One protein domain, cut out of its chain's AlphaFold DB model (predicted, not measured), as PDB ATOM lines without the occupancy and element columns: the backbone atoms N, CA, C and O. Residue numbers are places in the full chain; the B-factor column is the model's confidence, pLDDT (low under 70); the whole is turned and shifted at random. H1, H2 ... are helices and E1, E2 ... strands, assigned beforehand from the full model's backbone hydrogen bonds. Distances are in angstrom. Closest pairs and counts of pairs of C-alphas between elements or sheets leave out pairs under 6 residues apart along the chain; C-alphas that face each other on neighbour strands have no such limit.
ATOM      1  N   LYS A 460     202.756 133.238 195.209       86.62
ATOM      2  CA  LYS A 460     202.754 133.078 196.668       86.62
ATOM      3  C   LYS A 460     201.535 132.320 197.200       86.62
ATOM      4  O   LYS A 460     201.447 132.122 198.407       86.62
ATOM      5  N   GLY A 461     200.602 131.912 196.333       87.50
ATOM      6  CA  GLY A 461     199.378 131.213 196.734       87.50
ATOM      7  C   GLY A 461     198.514 132.027 197.701       87.50
ATOM      8  O   GLY A 461     197.947 131.475 198.639       87.50
ATOM      9  N   LEU A 462     198.458 133.350 197.524       90.31
ATOM     10  CA  LEU A 462     197.712 134.225 198.424       90.31
ATOM     11  C   LEU A 462     196.199 134.027 198.223       90.31
ATOM     12  O   LEU A 462     195.738 133.981 197.077       90.31
ATOM     13  N   PRO A 463     195.406 133.954 199.309       91.00
ATOM     14  CA  PRO A 463     193.979 133.693 199.204       91.00
ATOM     15  C   PRO A 463     193.276 134.858 198.512       91.00
ATOM     16  O   PRO A 463     193.661 136.017 198.684       91.00
ATOM     17  N   VAL A 464     192.226 134.545 197.755       93.69
ATOM     18  CA  VAL A 464     191.337 135.503 197.089       93.69
ATOM     19  C   VAL A 464     189.880 135.115 197.329       93.69
ATOM     20  O   VAL A 464     189.559 133.965 197.638       93.69
ATOM     21  N   THR A 465     188.971 136.078 197.202       93.19
ATOM     22  CA  THR A 465     187.532 135.802 197.249       93.19
ATOM     23  C   THR A 465     187.103 135.046 195.991       93.19
ATOM     24  O   THR A 465     187.502 135.393 194.882       93.19
ATOM     25  N   ARG A 466     186.248 134.029 196.140       91.88
ATOM     26  CA  ARG A 466     185.671 133.294 194.998       91.88
ATOM     27  C   ARG A 466     184.642 134.110 194.226       91.88
ATOM     28  O   ARG A 466     184.434 133.883 193.040       91.88
ATOM     29  N   LEU A 467     183.997 135.044 194.917       90.88
ATOM     30  CA  LEU A 467     183.002 135.950 194.362       90.88
ATOM     31  C   LEU A 467     183.609 137.339 194.117       90.88
ATOM     32  O   LEU A 467     184.559 137.727 194.811       90.88
ATOM     33  N   PRO A 468     183.030 138.130 193.196       91.50
ATOM     34  CA  PRO A 468     183.290 139.560 193.104       91.50
ATOM     35  C   PRO A 468     183.179 140.237 194.473       91.50
ATOM     36  O   PRO A 468     182.230 139.991 195.218       91.50
ATOM     37  N   VAL A 469     184.110 141.139 194.790       92.56
ATOM     38  CA  VAL A 469     184.268 141.694 196.148       92.56
ATOM     39  C   VAL A 469     182.978 142.298 196.710       92.56
ATOM     40  O   VAL A 469     182.665 142.107 197.881       92.56
ATOM     41  N   LYS A 470     182.186 142.989 195.879       93.00
ATOM     42  CA  LYS A 470     180.887 143.538 196.301       93.00
ATOM     43  C   LYS A 470     179.945 142.440 196.809       93.00
ATOM     44  O   LYS A 470     179.357 142.603 197.869       93.00
ATOM     45  N   GLN A 471     179.813 141.349 196.053       92.88
ATOM     46  CA  GLN A 471     178.955 140.219 196.411       92.88
ATOM     47  C   GLN A 471     179.504 139.498 197.643       92.88
ATOM     48  O   GLN A 471     178.760 139.290 198.595       92.88
ATOM     49  N   ALA A 472     180.816 139.241 197.681       92.75
ATOM     50  CA  ALA A 472     181.474 138.621 198.828       92.75
ATOM     51  C   ALA A 472     181.206 139.389 200.137       92.75
ATOM     52  O   ALA A 472     180.825 138.790 201.137       92.75
ATOM     53  N   LEU A 473     181.343 140.721 200.136       93.56
ATOM     54  CA  LEU A 473     181.082 141.546 201.323       93.56
ATOM     55  C   LEU A 473     179.608 141.524 201.753       93.56
ATOM     56  O   LEU A 473     179.327 141.517 202.953       93.56
ATOM     57  N   THR A 474     178.671 141.504 200.801       93.44
ATOM     58  CA  THR A 474     177.238 141.362 201.102       93.44
ATOM     59  C   THR A 474     176.949 140.010 201.748       93.44
ATOM     60  O   THR A 474     176.385 139.970 202.840       93.44
ATOM     61  N   GLU A 475     177.413 138.916 201.145       92.62
ATOM     62  CA  GLU A 475     177.169 137.572 201.668       92.62
ATOM     63  C   GLU A 475     177.824 137.354 203.037       92.62
ATOM     64  O   GLU A 475     177.198 136.801 203.940       92.62
ATOM     65  N   LEU A 476     179.046 137.854 203.248       92.56
ATOM     66  CA  LEU A 476     179.706 137.815 204.556       92.56
ATOM     67  C   LEU A 476     178.877 138.536 205.629       92.56
ATOM     68  O   LEU A 476     178.697 138.011 206.728       92.56
ATOM     69  N   ARG A 477     178.322 139.713 205.314       92.69
ATOM     70  CA  ARG A 477     177.478 140.482 206.243       92.69
ATOM     71  C   ARG A 477     176.190 139.728 206.593       92.69
ATOM     72  O   ARG A 477     175.792 139.701 207.765       92.69
ATOM     73  N   ASP A 478     175.573 139.078 205.612       91.69
ATOM     74  CA  ASP A 478     174.363 138.277 205.809       91.69
ATOM     75  C   ASP A 478     174.642 137.046 206.679       91.69
ATOM     76  O   ASP A 478     173.913 136.776 207.640       91.69
ATOM     77  N   LYS A 479     175.747 136.334 206.421       90.50
ATOM     78  CA  LYS A 479     176.162 135.172 207.224       90.50
ATOM     79  C   LYS A 479     176.444 135.568 208.676       90.50
ATOM     80  O   LYS A 479     175.952 134.896 209.580       90.50
ATOM     81  N   VAL A 480     177.136 136.684 208.925       90.00
ATOM     82  CA  VAL A 480     177.403 137.179 210.293       90.00
ATOM     83  C   VAL A 480     176.111 137.571 211.015       90.00
ATOM     84  O   VAL A 480     175.944 137.292 212.202       90.00
ATOM     85  N   THR A 481     175.151 138.162 210.302       87.50
ATOM     86  CA  THR A 481     173.830 138.487 210.862       87.50
ATOM     87  C   THR A 481     173.042 137.224 211.223       87.50
ATOM     88  O   THR A 481     172.382 137.169 212.263       87.50
ATOM     89  N   ASN A 482     173.141 136.174 210.408       86.56
ATOM     90  CA  ASN A 482     172.515 134.885 210.696       86.56
ATOM     91  C   ASN A 482     173.186 134.160 211.874       86.56
ATOM     92  O   ASN A 482     172.488 133.565 212.696       86.56
ATOM     93  N   MET A 483     174.511 134.263 212.011       84.94
ATOM     94  CA  MET A 483     175.247 133.746 213.172       84.94
ATOM     95  C   MET A 483     174.795 134.408 214.476       84.94
ATOM     96  O   MET A 483     174.564 133.719 215.466       84.94
ATOM     97  N   GLU A 484     174.597 135.728 214.472       80.88
ATOM     98  CA  GLU A 484     174.078 136.446 215.639       80.88
ATOM     99  C   GLU A 484     172.688 135.937 216.043       80.88
ATOM    100  O   GLU A 484     172.459 135.622 217.215       80.88
ATOM    101  N   LYS A 485     171.779 135.760 215.075       79.25
ATOM    102  CA  LYS A 485     170.451 135.182 215.331       79.25
ATOM    103  C   LYS A 485     170.554 133.765 215.906       79.25
ATOM    104  O   LYS A 485     169.879 133.461 216.886       79.25
ATOM    105  N   ALA A 486     171.427 132.912 215.371       72.94
ATOM    106  CA  ALA A 486     171.612 131.544 215.861       72.94
ATOM    107  C   ALA A 486     172.207 131.487 217.284       72.94
ATOM    108  O   ALA A 486     171.763 130.684 218.109       72.94
ATOM    109  N   SER A 487     173.149 132.383 217.604       67.88
ATOM    110  CA  SER A 487     173.727 132.529 218.952       67.88
ATOM    111  C   SER A 487     172.711 133.020 219.995       67.88
ATOM    112  O   SER A 487     172.895 132.825 221.195       67.88
ATOM    113  N   SER A 488     171.601 133.620 219.551       66.19
ATOM    114  CA  SER A 488     170.529 134.107 220.424       66.19
ATOM    115  C   SER A 488     169.554 133.016 220.898       66.19
ATOM    116  O   SER A 488     168.734 133.274 221.783       66.19
ATOM    117  N   ASN A 489     169.661 131.793 220.364       76.31
ATOM    118  CA  ASN A 489     168.849 130.651 220.781       76.31
ATOM    119  C   ASN A 489     169.154 130.260 222.239       76.31
ATOM    120  O   ASN A 489     170.313 130.188 222.646       76.31
ATOM    121  N   TRP A 490     168.114 129.992 223.031       73.44
ATOM    122  CA  TRP A 490     168.229 129.780 224.474       73.44
ATOM    123  C   TRP A 490     169.102 128.569 224.843       73.44
ATOM    124  O   TRP A 490     169.902 128.664 225.770       73.44
ATOM    125  N   PHE A 491     169.010 127.466 224.090       71.44
ATOM    126  CA  PHE A 491     169.852 126.281 224.294       71.44
ATOM    127  C   PHE A 491     171.330 126.587 224.035       71.44
ATOM    128  O   PHE A 491     172.202 126.185 224.805       71.44
ATOM    129  N   THR A 492     171.616 127.338 222.971       69.25
ATOM    130  CA  THR A 492     172.975 127.760 222.632       69.25
ATOM    131  C   THR A 492     173.514 128.718 223.683       69.25
ATOM    132  O   THR A 492     174.634 128.519 224.121       69.25
ATOM    133  N   ARG A 493     172.707 129.677 224.164       68.75
ATOM    134  CA  ARG A 493     173.060 130.600 225.260       68.75
ATOM    135  C   ARG A 493     173.398 129.886 226.564       68.75
ATOM    136  O   ARG A 493     174.266 130.346 227.304       68.75
ATOM    137  N   LEU A 494     172.690 128.794 226.850       71.06
ATOM    138  CA  LEU A 494     172.896 127.991 228.050       71.06
ATOM    139  C   LEU A 494     174.263 127.289 228.027       71.06
ATOM    140  O   LEU A 494     174.940 127.239 229.051       71.06
ATOM    141  N   LEU A 495     174.677 126.777 226.862       68.06
ATOM    142  CA  LEU A 495     175.933 126.037 226.687       68.06
ATOM    143  C   LEU A 495     177.115 126.928 226.266       68.06
ATOM    144  O   LEU A 495     178.253 126.662 226.623       68.06
ATOM    145  N   PHE A 496     176.877 128.015 225.544       71.50
ATOM    146  CA  PHE A 496     177.882 128.915 224.987       71.50
ATOM    147  C   PHE A 496     177.421 130.362 225.228       71.50
ATOM    148  O   PHE A 496     176.351 130.758 224.777       71.50
ATOM    149  N   LYS A 497     178.205 131.194 225.943       74.44
ATOM    150  CA  LYS A 497     177.851 132.627 226.034       74.44
ATOM    151  C   LYS A 497     177.992 133.220 224.624       74.44
ATOM    152  O   LYS A 497     179.064 133.031 224.041       74.44
ATOM    153  N   PRO A 498     176.981 133.946 224.118       74.50
ATOM    154  CA  PRO A 498     177.031 134.548 222.792       74.50
ATOM    155  C   PRO A 498     178.235 135.467 222.634       74.50
ATOM    156  O   PRO A 498     178.529 136.282 223.512       74.50
ATOM    157  N   GLN A 499     178.897 135.384 221.486       83.75
ATOM    158  CA  GLN A 499     180.078 136.193 221.186       83.75
ATOM    159  C   GLN A 499     179.705 137.526 220.509       83.75
ATOM    160  O   GLN A 499     180.315 137.920 219.518       83.75
ATOM    161  N   HIS A 500     178.689 138.234 221.023       82.75
ATOM    162  CA  HIS A 500     178.132 139.443 220.387       82.75
ATOM    163  C   HIS A 500     179.177 140.531 220.111       82.75
ATOM    164  O   HIS A 500     179.121 141.173 219.067       82.75
ATOM    165  N   GLN A 501     180.148 140.721 221.009       85.12
ATOM    166  CA  GLN A 501     181.229 141.686 220.795       85.12
ATOM    167  C   GLN A 501     182.073 141.322 219.565       85.12
ATOM    168  O   GLN A 501     182.254 142.162 218.690       85.12
ATOM    169  N   ALA A 502     182.509 140.064 219.455       87.06
ATOM    170  CA  ALA A 502     183.270 139.582 218.303       87.06
ATOM    171  C   ALA A 502     182.473 139.722 216.998       87.06
ATOM    172  O   ALA A 502     182.994 140.209 215.999       87.06
ATOM    173  N   LEU A 503     181.185 139.361 217.010       88.88
ATOM    174  CA  LEU A 503     180.317 139.499 215.836       88.88
ATOM    175  C   LEU A 503     180.117 140.968 215.431       88.88
ATOM    176  O   LEU A 503     180.103 141.274 214.239       88.88
ATOM    177  N   ASN A 504     180.001 141.884 216.394       88.88
ATOM    178  CA  ASN A 504     179.909 143.318 216.119       88.88
ATOM    179  C   ASN A 504     181.224 143.887 215.569       88.88
ATOM    180  O   ASN A 504     181.180 144.679 214.629       88.88
ATOM    181  N   GLU A 505     182.378 143.452 216.085       90.62
ATOM    182  CA  GLU A 505     183.692 143.805 215.530       90.62
ATOM    183  C   GLU A 505     183.827 143.332 214.073       90.62
ATOM    184  O   GLU A 505     184.225 144.110 213.205       90.62
ATOM    185  N   ILE A 506     183.406 142.097 213.775       92.00
ATOM    186  CA  ILE A 506     183.381 141.548 212.410       92.00
ATOM    187  C   ILE A 506     182.479 142.391 211.499       92.00
ATOM    188  O   ILE A 506     182.904 142.791 210.416       92.00
ATOM    189  N   LYS A 507     181.250 142.715 211.926       92.00
ATOM    190  CA  LYS A 507     180.347 143.582 211.147       92.00
ATOM    191  C   LYS A 507     180.945 144.964 210.901       92.00
ATOM    192  O   LYS A 507     180.850 145.469 209.783       92.00
ATOM    193  N   GLY A 508     181.558 145.559 211.925       92.69
ATOM    194  CA  GLY A 508     182.253 146.841 211.824       92.69
ATOM    195  C   GLY A 508     183.330 146.796 210.747       92.69
ATOM    196  O   GLY A 508     183.312 147.610 209.824       92.69
ATOM    197  N   ARG A 509     184.183 145.766 210.776       93.25
ATOM    198  CA  ARG A 509     185.241 145.589 209.777       93.25
ATOM    199  C   ARG A 509     184.704 145.347 208.366       93.25
ATOM    200  O   ARG A 509     185.227 145.915 207.412       93.25
ATOM    201  N   LEU A 510     183.637 144.564 208.201       93.81
ATOM    202  CA  LEU A 510     183.007 144.361 206.888       93.81
ATOM    203  C   LEU A 510     182.423 145.667 206.319       93.81
ATOM    204  O   LEU A 510     182.479 145.899 205.112       93.81
ATOM    205  N   ASN A 511     181.890 146.540 207.179       93.44
ATOM    206  CA  ASN A 511     181.423 147.870 206.785       93.44
ATOM    207  C   ASN A 511     182.581 148.795 206.387       93.44
ATOM    208  O   ASN A 511     182.454 149.518 205.401       93.44
ATOM    209  N   GLU A 512     183.713 148.742 207.091       92.88
ATOM    210  CA  GLU A 512     184.936 149.453 206.694       92.88
ATOM    211  C   GLU A 512     185.444 148.989 205.324       92.88
ATOM    212  O   GLU A 512     185.793 149.826 204.495       92.88
ATOM    213  N   LEU A 513     185.431 147.680 205.044       93.25
ATOM    214  CA  LEU A 513     185.834 147.135 203.742       93.25
ATOM    215  C   LEU A 513     184.891 147.557 202.604       93.25
ATOM    216  O   LEU A 513     185.354 147.837 201.497       93.25
ATOM    217  N   ASP A 514     183.582 147.641 202.854       93.69
ATOM    218  CA  ASP A 514     182.630 148.141 201.854       93.69
ATOM    219  C   ASP A 514     182.766 149.656 201.645       93.69
ATOM    220  O   ASP A 514     182.724 150.118 200.505       93.69
ATOM    221  N   ASN A 515     183.026 150.427 202.704       93.56
ATOM    222  CA  ASN A 515     183.361 151.847 202.583       93.56
ATOM    223  C   ASN A 515     184.654 152.042 201.772       93.56
ATOM    224  O   ASN A 515     184.696 152.840 200.841       93.56
ATOM    225  N   LEU A 516     185.688 151.240 202.045       92.69
ATOM    226  CA  LEU A 516     186.940 151.244 201.290       92.69
ATOM    227  C   LEU A 516     186.703 150.927 199.806       92.69
ATOM    228  O   LEU A 516     187.227 151.616 198.932       92.69
ATOM    229  N   ARG A 517     185.862 149.928 199.505       93.12
ATOM    230  CA  ARG A 517     185.438 149.593 198.137       93.12
ATOM    231  C   ARG A 517     184.748 150.777 197.452       93.12
ATOM    232  O   ARG A 517     185.007 151.025 196.273       93.12
ATOM    233  N   GLN A 518     183.867 151.489 198.153       90.44
ATOM    234  CA  GLN A 518     183.169 152.664 197.619       90.44
ATOM    235  C   GLN A 518     184.149 153.804 197.318       90.44
ATOM    236  O   GLN A 518     184.161 154.295 196.193       90.44
ATOM    237  N   GLN A 519     185.046 154.132 198.251       86.94
ATOM    238  CA  GLN A 519     186.075 155.162 198.051       86.94
ATOM    239  C   GLN A 519     187.037 154.813 196.905       86.94
ATOM    240  O   GLN A 519     187.385 155.664 196.092       86.94
ATOM    241  N   LEU A 520     187.440 153.543 196.791       85.88
ATOM    242  CA  LEU A 520     188.231 153.061 195.657       85.88
ATOM    243  C   LEU A 520     187.475 153.201 194.332       85.88
ATOM    244  O   LEU A 520     188.082 153.558 193.330       85.88
ATOM    245  N   THR A 521     186.166 152.938 194.322       85.19
ATOM    246  CA  THR A 521     185.324 153.106 193.125       85.19
ATOM    247  C   THR A 521     185.257 154.572 192.699       85.19
ATOM    248  O   THR A 521     185.334 154.858 191.508       85.19
ATOM    249  N   GLU A 522     185.137 155.483 193.665       82.88
ATOM    250  CA  GLU A 522     185.080 156.928 193.435       82.88
ATOM    251  C   GLU A 522     186.405 157.474 192.886       82.88
ATOM    252  O   GLU A 522     186.421 158.186 191.884       82.88
ATOM    253  N   TYR A 523     187.531 157.125 193.514       81.00
ATOM    254  CA  TYR A 523     188.827 157.706 193.155       81.00
ATOM    255  C   TYR A 523     189.566 156.973 192.033       81.00
ATOM    256  O   TYR A 523     190.304 157.617 191.283       81.00
ATOM    257  N   TRP A 524     189.380 155.655 191.903       80.12
ATOM    258  CA  TRP A 524     190.012 154.818 190.877       80.12
ATOM    259  C   TRP A 524     189.044 153.752 190.339       80.12
ATOM    260  O   TRP A 524     189.119 152.578 190.732       80.12
ATOM    261  N   PRO A 525     188.171 154.124 189.386       72.62
ATOM    262  CA  PRO A 525     187.254 153.191 188.742       72.62
ATOM    263  C   PRO A 525     188.010 151.975 188.184       72.62
ATOM    264  O   PRO A 525     188.891 152.106 187.338       72.62
ATOM    265  N   GLY A 526     187.705 150.785 188.707       73.75
ATOM    266  CA  GLY A 526     188.338 149.519 188.316       73.75
ATOM    267  C   GLY A 526     189.333 148.936 189.325       73.75
ATOM    268  O   GLY A 526     189.572 147.730 189.278       73.75
ATOM    269  N   MET A 527     189.850 149.713 190.288       79.88
ATOM    270  CA  MET A 527     190.663 149.155 191.383       79.88
ATOM    271  C   MET A 527     189.936 148.099 192.227       79.88
ATOM    272  O   MET A 527     190.554 147.077 192.520       79.88
ATOM    273  N   PRO A 528     188.646 148.267 192.580       83.69
ATOM    274  CA  PRO A 528     187.916 147.254 193.345       83.69
ATOM    275  C   PRO A 528     187.811 145.883 192.666       83.69
ATOM    276  O   PRO A 528     187.518 144.896 193.335       83.69
ATOM    277  N   ASN A 529     188.018 145.824 191.349       81.38
ATOM    278  CA  ASN A 529     187.929 144.593 190.563       81.38
ATOM    279  C   ASN A 529     189.291 143.906 190.400       81.38
ATOM    280  O   ASN A 529     189.368 142.829 189.817       81.38
ATOM    281  N   GLN A 530     190.366 144.530 190.881       84.81
ATOM    282  CA  GLN A 530     191.696 143.951 190.806       84.81
ATOM    283  C   GLN A 530     191.834 142.806 191.806       84.81
ATOM    284  O   GLN A 530     191.333 142.862 192.933       84.81
ATOM    285  N   ILE A 531     192.580 141.781 191.404       86.88
ATOM    286  CA  ILE A 531     192.789 140.576 192.208       86.88
ATOM    287  C   ILE A 531     193.463 140.874 193.555       86.88
ATOM    288  O   ILE A 531     193.172 140.205 194.544       86.88
ATOM    289  N   TRP A 532     194.282 141.928 193.647       89.06
ATOM    290  CA  TRP A 532     194.881 142.348 194.915       89.06
ATOM    291  C   TRP A 532     193.836 142.783 195.939       89.06
ATOM    292  O   TRP A 532     193.998 142.490 197.118       89.06
ATOM    293  N   PHE A 533     192.744 143.432 195.521       91.88
ATOM    294  CA  PHE A 533     191.705 143.864 196.455       91.88
ATOM    295  C   PHE A 533     190.846 142.681 196.905       91.88
ATOM    296  O   PHE A 533     190.471 142.589 198.071       91.88
ATOM    297  N   SER A 534     190.616 141.722 196.007       92.50
ATOM    298  CA  SER A 534     190.043 140.425 196.373       92.50
ATOM    299  C   SER A 534     190.921 139.691 197.394       92.50
ATOM    300  O   SER A 534     190.407 139.212 198.404       92.50
ATOM    301  N   SER A 535     192.245 139.681 197.204       93.38
ATOM    302  CA  SER A 535     193.174 139.097 198.178       93.38
ATOM    303  C   SER A 535     193.192 139.848 199.509       93.38
ATOM    304  O   SER A 535     193.198 139.233 200.573       93.38
ATOM    305  N   PHE A 536     193.124 141.179 199.464       93.31
ATOM    306  CA  PHE A 536     193.048 142.025 200.651       93.31
ATOM    307  C   PHE A 536     191.826 141.671 201.501       93.31
ATOM    308  O   PHE A 536     191.950 141.417 202.696       93.31
ATOM    309  N   VAL A 537     190.645 141.594 200.877       93.44
ATOM    310  CA  VAL A 537     189.407 141.207 201.567       93.44
ATOM    311  C   VAL A 537     189.502 139.780 202.097       93.44
ATOM    312  O   VAL A 537     189.110 139.540 203.234       93.44
ATOM    313  N   ALA A 538     190.062 138.845 201.326       93.62
ATOM    314  CA  ALA A 538     190.254 137.471 201.775       93.62
ATOM    315  C   ALA A 538     191.118 137.392 203.043       93.62
ATOM    316  O   ALA A 538     190.696 136.786 204.024       93.62
ATOM    317  N   ARG A 539     192.274 138.067 203.069       92.31
ATOM    318  CA  ARG A 539     193.172 138.118 204.237       92.31
ATOM    319  C   ARG A 539     192.524 138.756 205.462       92.31
ATOM    320  O   ARG A 539     192.693 138.268 206.578       92.31
ATOM    321  N   GLU A 540     191.751 139.819 205.267       91.62
ATOM    322  CA  GLU A 540     190.995 140.439 206.358       91.62
ATOM    323  C   GLU A 540     189.936 139.477 206.910       91.62
ATOM    324  O   GLU A 540     189.802 139.345 208.124       91.62
ATOM    325  N   VAL A 541     189.245 138.725 206.048       90.31
ATOM    326  CA  VAL A 541     188.310 137.669 206.469       90.31
ATOM    327  C   VAL A 541     189.026 136.553 207.235       90.31
ATOM    328  O   VAL A 541     188.501 136.086 208.246       90.31
ATOM    329  N   GLU A 542     190.230 136.149 206.823       91.06
ATOM    330  CA  GLU A 542     191.023 135.175 207.582       91.06
ATOM    331  C   GLU A 542     191.308 135.665 209.006       91.06
ATOM    332  O   GLU A 542     191.030 134.934 209.955       91.06
ATOM    333  N   ARG A 543     191.764 136.914 209.167       88.94
ATOM    334  CA  ARG A 543     192.069 137.520 210.480       88.94
ATOM    335  C   ARG A 543     190.867 137.695 211.378       88.94
ATOM    336  O   ARG A 543     190.978 137.615 212.595       88.94
ATOM    337  N   LEU A 544     189.705 137.949 210.793       89.38
ATOM    338  CA  LEU A 544     188.476 138.053 211.567       89.38
ATOM    339  C   LEU A 544     188.144 136.737 212.293       89.38
ATOM    340  O   LEU A 544     187.427 136.771 213.291       89.38
ATOM    341  N   SER A 545     188.734 135.605 211.882       85.44
ATOM    342  CA  SER A 545     188.660 134.343 212.633       85.44
ATOM    343  C   SER A 545     189.250 134.459 214.039       85.44
ATOM    344  O   SER A 545     188.706 133.852 214.958       85.44
ATOM    345  N   ASP A 546     190.291 135.277 214.230       86.62
ATOM    346  CA  ASP A 546     190.974 135.459 215.520       86.62
ATOM    347  C   ASP A 546     190.080 136.157 216.555       86.62
ATOM    348  O   ASP A 546     190.333 136.108 217.757       86.62
ATOM    349  N   LYS A 547     189.008 136.811 216.094       88.06
ATOM    350  CA  LYS A 547     188.018 137.459 216.959       88.06
ATOM    351  C   LYS A 547     187.027 136.470 217.557       88.06
ATOM    352  O   LYS A 547     186.421 136.777 218.580       88.06
ATOM    353  N   ILE A 548     186.849 135.302 216.938       87.75
ATOM    354  CA  ILE A 548     185.894 134.293 217.388       87.75
ATOM    355  C   ILE A 548     186.629 133.248 218.218       87.75
ATOM    356  O   ILE A 548     187.492 132.530 217.720       87.75
ATOM    357  N   ILE A 549     186.221 133.106 219.476       87.56
ATOM    358  CA  ILE A 549     186.738 132.091 220.389       87.56
ATOM    359  C   ILE A 549     186.459 130.705 219.785       87.56
ATOM    360  O   ILE A 549     185.284 130.368 219.587       87.56
ATOM    361  N   PRO A 550     187.494 129.894 219.497       86.19
ATOM    362  CA  PRO A 550     187.324 128.638 218.776       86.19
ATOM    363  C   PRO A 550     186.649 127.567 219.625       86.19
ATOM    364  O   PRO A 550     185.760 126.866 219.146       86.19
ATOM    365  N   GLU A 551     187.013 127.480 220.902       87.19
ATOM    366  CA  GLU A 551     186.568 126.422 221.800       87.19
ATOM    367  C   GLU A 551     186.210 126.963 223.179       87.19
ATOM    368  O   GLU A 551     186.698 128.001 223.627       87.19
ATOM    369  N   ARG A 552     185.356 126.220 223.880       82.06
ATOM    370  CA  ARG A 552     185.111 126.396 225.305       82.06
ATOM    371  C   ARG A 552     185.377 125.120 226.068       82.06
ATOM    372  O   ARG A 552     184.944 124.041 225.668       82.06
ATOM    373  N   THR A 553     186.027 125.296 227.208       81.19
ATOM    374  CA  THR A 553     186.383 124.214 228.116       81.19
ATOM    375  C   THR A 553     185.329 124.068 229.209       81.19
ATOM    376  O   THR A 553     184.992 125.036 229.894       81.19
ATOM    377  N   PHE A 554     184.842 122.844 229.395       77.25
ATOM    378  CA  PHE A 554     183.953 122.434 230.481       77.25
ATOM    379  C   PHE A 554     184.600 121.260 231.222       77.25
ATOM    380  O   PHE A 554     184.367 120.095 230.896       77.25
ATOM    381  N   GLY A 555     185.466 121.557 232.195       77.69
ATOM    382  CA  GLY A 555     186.287 120.528 232.844       77.69
ATOM    383  C   GLY A 555     187.237 119.865 231.829       77.69
ATOM    384  O   GLY A 555     187.984 120.594 231.185       77.69
ATOM    385  N   PRO A 556     187.223 118.530 231.645       76.69
ATOM    386  CA  PRO A 556     188.070 117.843 230.662       76.69
ATOM    387  C   PRO A 556     187.526 117.874 229.218       76.69
ATOM    388  O   PRO A 556     188.150 117.310 228.324       76.69
ATOM    389  N   ILE A 557     186.350 118.465 228.973       76.94
ATOM    390  CA  ILE A 557     185.697 118.461 227.655       76.94
ATOM    391  C   ILE A 557     185.938 119.798 226.950       76.94
ATOM    392  O   ILE A 557     185.588 120.857 227.478       76.94
ATOM    393  N   HIS A 558     186.468 119.738 225.728       82.25
ATOM    394  CA  HIS A 558     186.632 120.880 224.830       82.25
ATOM    395  C   HIS A 558     185.554 120.836 223.742       82.25
ATOM    396  O   HIS A 558     185.435 119.847 223.018       82.25
ATOM    397  N   LEU A 559     184.734 121.885 223.647       83.62
ATOM    398  CA  LEU A 559     183.678 121.998 222.638       83.62
ATOM    399  C   LEU A 559     183.932 123.200 221.732       83.62
ATOM    400  O   LEU A 559     184.038 124.330 222.213       83.62
ATOM    401  N   THR A 560     183.954 122.974 220.419       84.88
ATOM    402  CA  THR A 560     184.023 124.046 219.419       84.88
ATOM    403  C   THR A 560     182.788 124.937 219.503       84.88
ATOM    404  O   THR A 560     181.658 124.446 219.579       84.88
ATOM    405  N   THR A 561     182.984 126.254 219.464       84.88
ATOM    406  CA  THR A 561     181.859 127.190 219.505       84.88
ATOM    407  C   THR A 561     181.062 127.144 218.192       84.88
ATOM    408  O   THR A 561     181.643 126.997 217.106       84.88
ATOM    409  N   PRO A 562     179.722 127.271 218.244       84.00
ATOM    410  CA  PRO A 562     178.887 127.304 217.043       84.00
ATOM    411  C   PRO A 562     179.266 128.436 216.085       84.00
ATOM    412  O   PRO A 562     179.239 128.250 214.865       84.00
ATOM    413  N   GLU A 563     179.653 129.596 216.623       86.56
ATOM    414  CA  GLU A 563     180.108 130.735 215.833       86.56
ATOM    415  C   GLU A 563     181.400 130.403 215.083       86.56
ATOM    416  O   GLU A 563     181.479 130.648 213.882       86.56
ATOM    417  N   HIS A 564     182.381 129.776 215.742       88.62
ATOM    418  CA  HIS A 564     183.632 129.404 215.084       88.62
ATOM    419  C   HIS A 564     183.400 128.374 213.976       88.62
ATOM    420  O   HIS A 564     183.873 128.549 212.854       88.62
ATOM    421  N   LYS A 565     182.602 127.334 214.248       87.56
ATOM    422  CA  LYS A 565     182.256 126.314 213.248       87.56
ATOM    423  C   LYS A 565     181.568 126.923 212.023       87.56
ATOM    424  O   LYS A 565     181.893 126.569 210.891       87.56
ATOM    425  N   THR A 566     180.634 127.850 212.245       87.81
ATOM    426  CA  THR A 566     179.924 128.534 211.156       87.81
ATOM    427  C   THR A 566     180.866 129.439 210.368       87.81
ATOM    428  O   THR A 566     180.840 129.421 209.140       87.81
ATOM    429  N   TRP A 567     181.746 130.177 211.048       90.12
ATOM    430  CA  TRP A 567     182.726 131.046 210.400       90.12
ATOM    431  C   TRP A 567     183.722 130.272 209.531       90.12
ATOM    432  O   TRP A 567     183.986 130.678 208.403       90.12
ATOM    433  N   GLN A 568     184.214 129.116 209.992       90.19
ATOM    434  CA  GLN A 568     185.089 128.260 209.180       90.19
ATOM    435  C   GLN A 568     184.389 127.747 207.916       90.19
ATOM    436  O   GLN A 568     184.996 127.722 206.845       90.19
ATOM    437  N   ALA A 569     183.103 127.388 208.012       89.12
ATOM    438  CA  ALA A 569     182.316 126.995 206.846       89.12
ATOM    439  C   ALA A 569     182.160 128.157 205.851       89.12
ATOM    440  O   ALA A 569     182.377 127.970 204.655       89.12
ATOM    441  N   VAL A 570     181.873 129.367 206.346       88.69
ATOM    442  CA  VAL A 570     181.803 130.585 205.521       88.69
ATOM    443  C   VAL A 570     183.146 130.867 204.849       88.69
ATOM    444  O   VAL A 570     183.182 131.135 203.652       88.69
ATOM    445  N   LYS A 571     184.269 130.744 205.564       90.62
ATOM    446  CA  LYS A 571     185.609 130.930 204.989       90.62
ATOM    447  C   LYS A 571     185.877 129.942 203.852       90.62
ATOM    448  O   LYS A 571     186.332 130.340 202.782       90.62
ATOM    449  N   ALA A 572     185.559 128.666 204.068       88.62
ATOM    450  CA  ALA A 572     185.733 127.610 203.074       88.62
ATOM    451  C   ALA A 572     184.823 127.778 201.842       88.62
ATOM    452  O   ALA A 572     185.179 127.316 200.755       88.62
ATOM    453  N   GLU A 573     183.664 128.422 202.001       89.12
ATOM    454  CA  GLU A 573     182.743 128.783 200.917       89.12
ATOM    455  C   GLU A 573     183.254 130.001 200.130       89.12
ATOM    456  O   GLU A 573     183.259 129.977 198.900       89.12
ATOM    457  N   MET A 574     183.744 131.032 200.828       88.12
ATOM    458  CA  MET A 574     184.031 132.350 200.249       88.12
ATOM    459  C   MET A 574     185.448 132.520 199.704       88.12
ATOM    460  O   MET A 574     185.651 133.362 198.826       88.12
ATOM    461  N   LEU A 575     186.434 131.775 200.212       90.62
ATOM    462  CA  LEU A 575     187.850 131.974 199.887       90.62
ATOM    463  C   LEU A 575     188.428 130.819 199.058       90.62
ATOM    464  O   LEU A 575     187.986 129.665 199.140       90.62
TER     465      LEU A 575
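Overview. This is residues 460 to 575 of the 577 residues of an uncharacterized protein of Vibrio harveyi (UniProt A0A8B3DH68). Four helices, H1, H3, H4 and H5, run side by side in an elongated up-and-down bundle, with H1 and H4 pointing one way and H3 and H5 the other. At one end of this bundle lie the short helix H2 and a small hairpin of two antiparallel strands, E1 and E2. The printed part has 116 residues with five named helices and two named strands, in the order H1, H2, H3, H4, E1, E2, H5, and its class is mostly helix. It is only just compact, close to loose, with a radius of gyration of the C-alphas of 15.8 A, and the C-alphas span 53 by 29 by 17 A.

Along the chain. H1, residues 469 to 487, begins with C-alpha 469 at (184.268, 141.694, 196.148) and is 26.7 A long. H2 holds residues 490 to 495. H3, residues 500 to 523, is the longest helix at 34.5 A, from C-alpha 500 at (178.132, 139.443, 220.387). H4, residues 531 to 547, is 25.4 A long. E1 holds residues 551 to 554 and is 9.9 A long; E2 holds residues 557 to 560 and is 10.1 A long. H5, residues 562 to 574, is 18.3 A long and ends with C-alpha 574 at (184.031, 132.350, 200.249).

Arrangement. H1 touches H3 at a shallow tilt of 15 degrees, opposite ways, the closest C-alphas being those of Arg 477 and Lys 507, 6.5 A apart. H2 is close to H1 but not clearly touching, with the C-alphas of Ser 487 and Arg 493 at 6.6 A. H3 and H4 form a helical hairpin; residues 502 to 513 of H3 touch H4, closest at the C-alphas of Ala 502 and Lys 547, 5.4 A. H4 touches H5 with residues 541 to 545, at a shallow tilt of 11 degrees, opposite ways, and the closest C-alphas, those of Ser 545 and Trp 567, are 7.1 A apart. H1 touches H5 too, with the C-alphas of Met 483 and Glu 563 at 6.3 A. H1 and H4 only just touch, with 3 pairs of C-alphas within 8 A, while H3 and H5 are apart. In the hairpin E1 and E2, N 552 and O 559 are 2.8 A apart, within hydrogen-bond range. In H1, H2, H3 and H5 every O i to N i+4 pair is within hydrogen-bond range; in H4, 10 of 13 are.

Size, cuts and confidence. The two C-alphas farthest apart, those of Pro 525 and Gly 555, are 54.9 A apart. The printed part has no cut and no long link; the link from H3 to H4 is short, and the others are tight. The mean pLDDT of the printed part is 86.2, and residues 487 to 488, 492 to 493 and 495 are under 70.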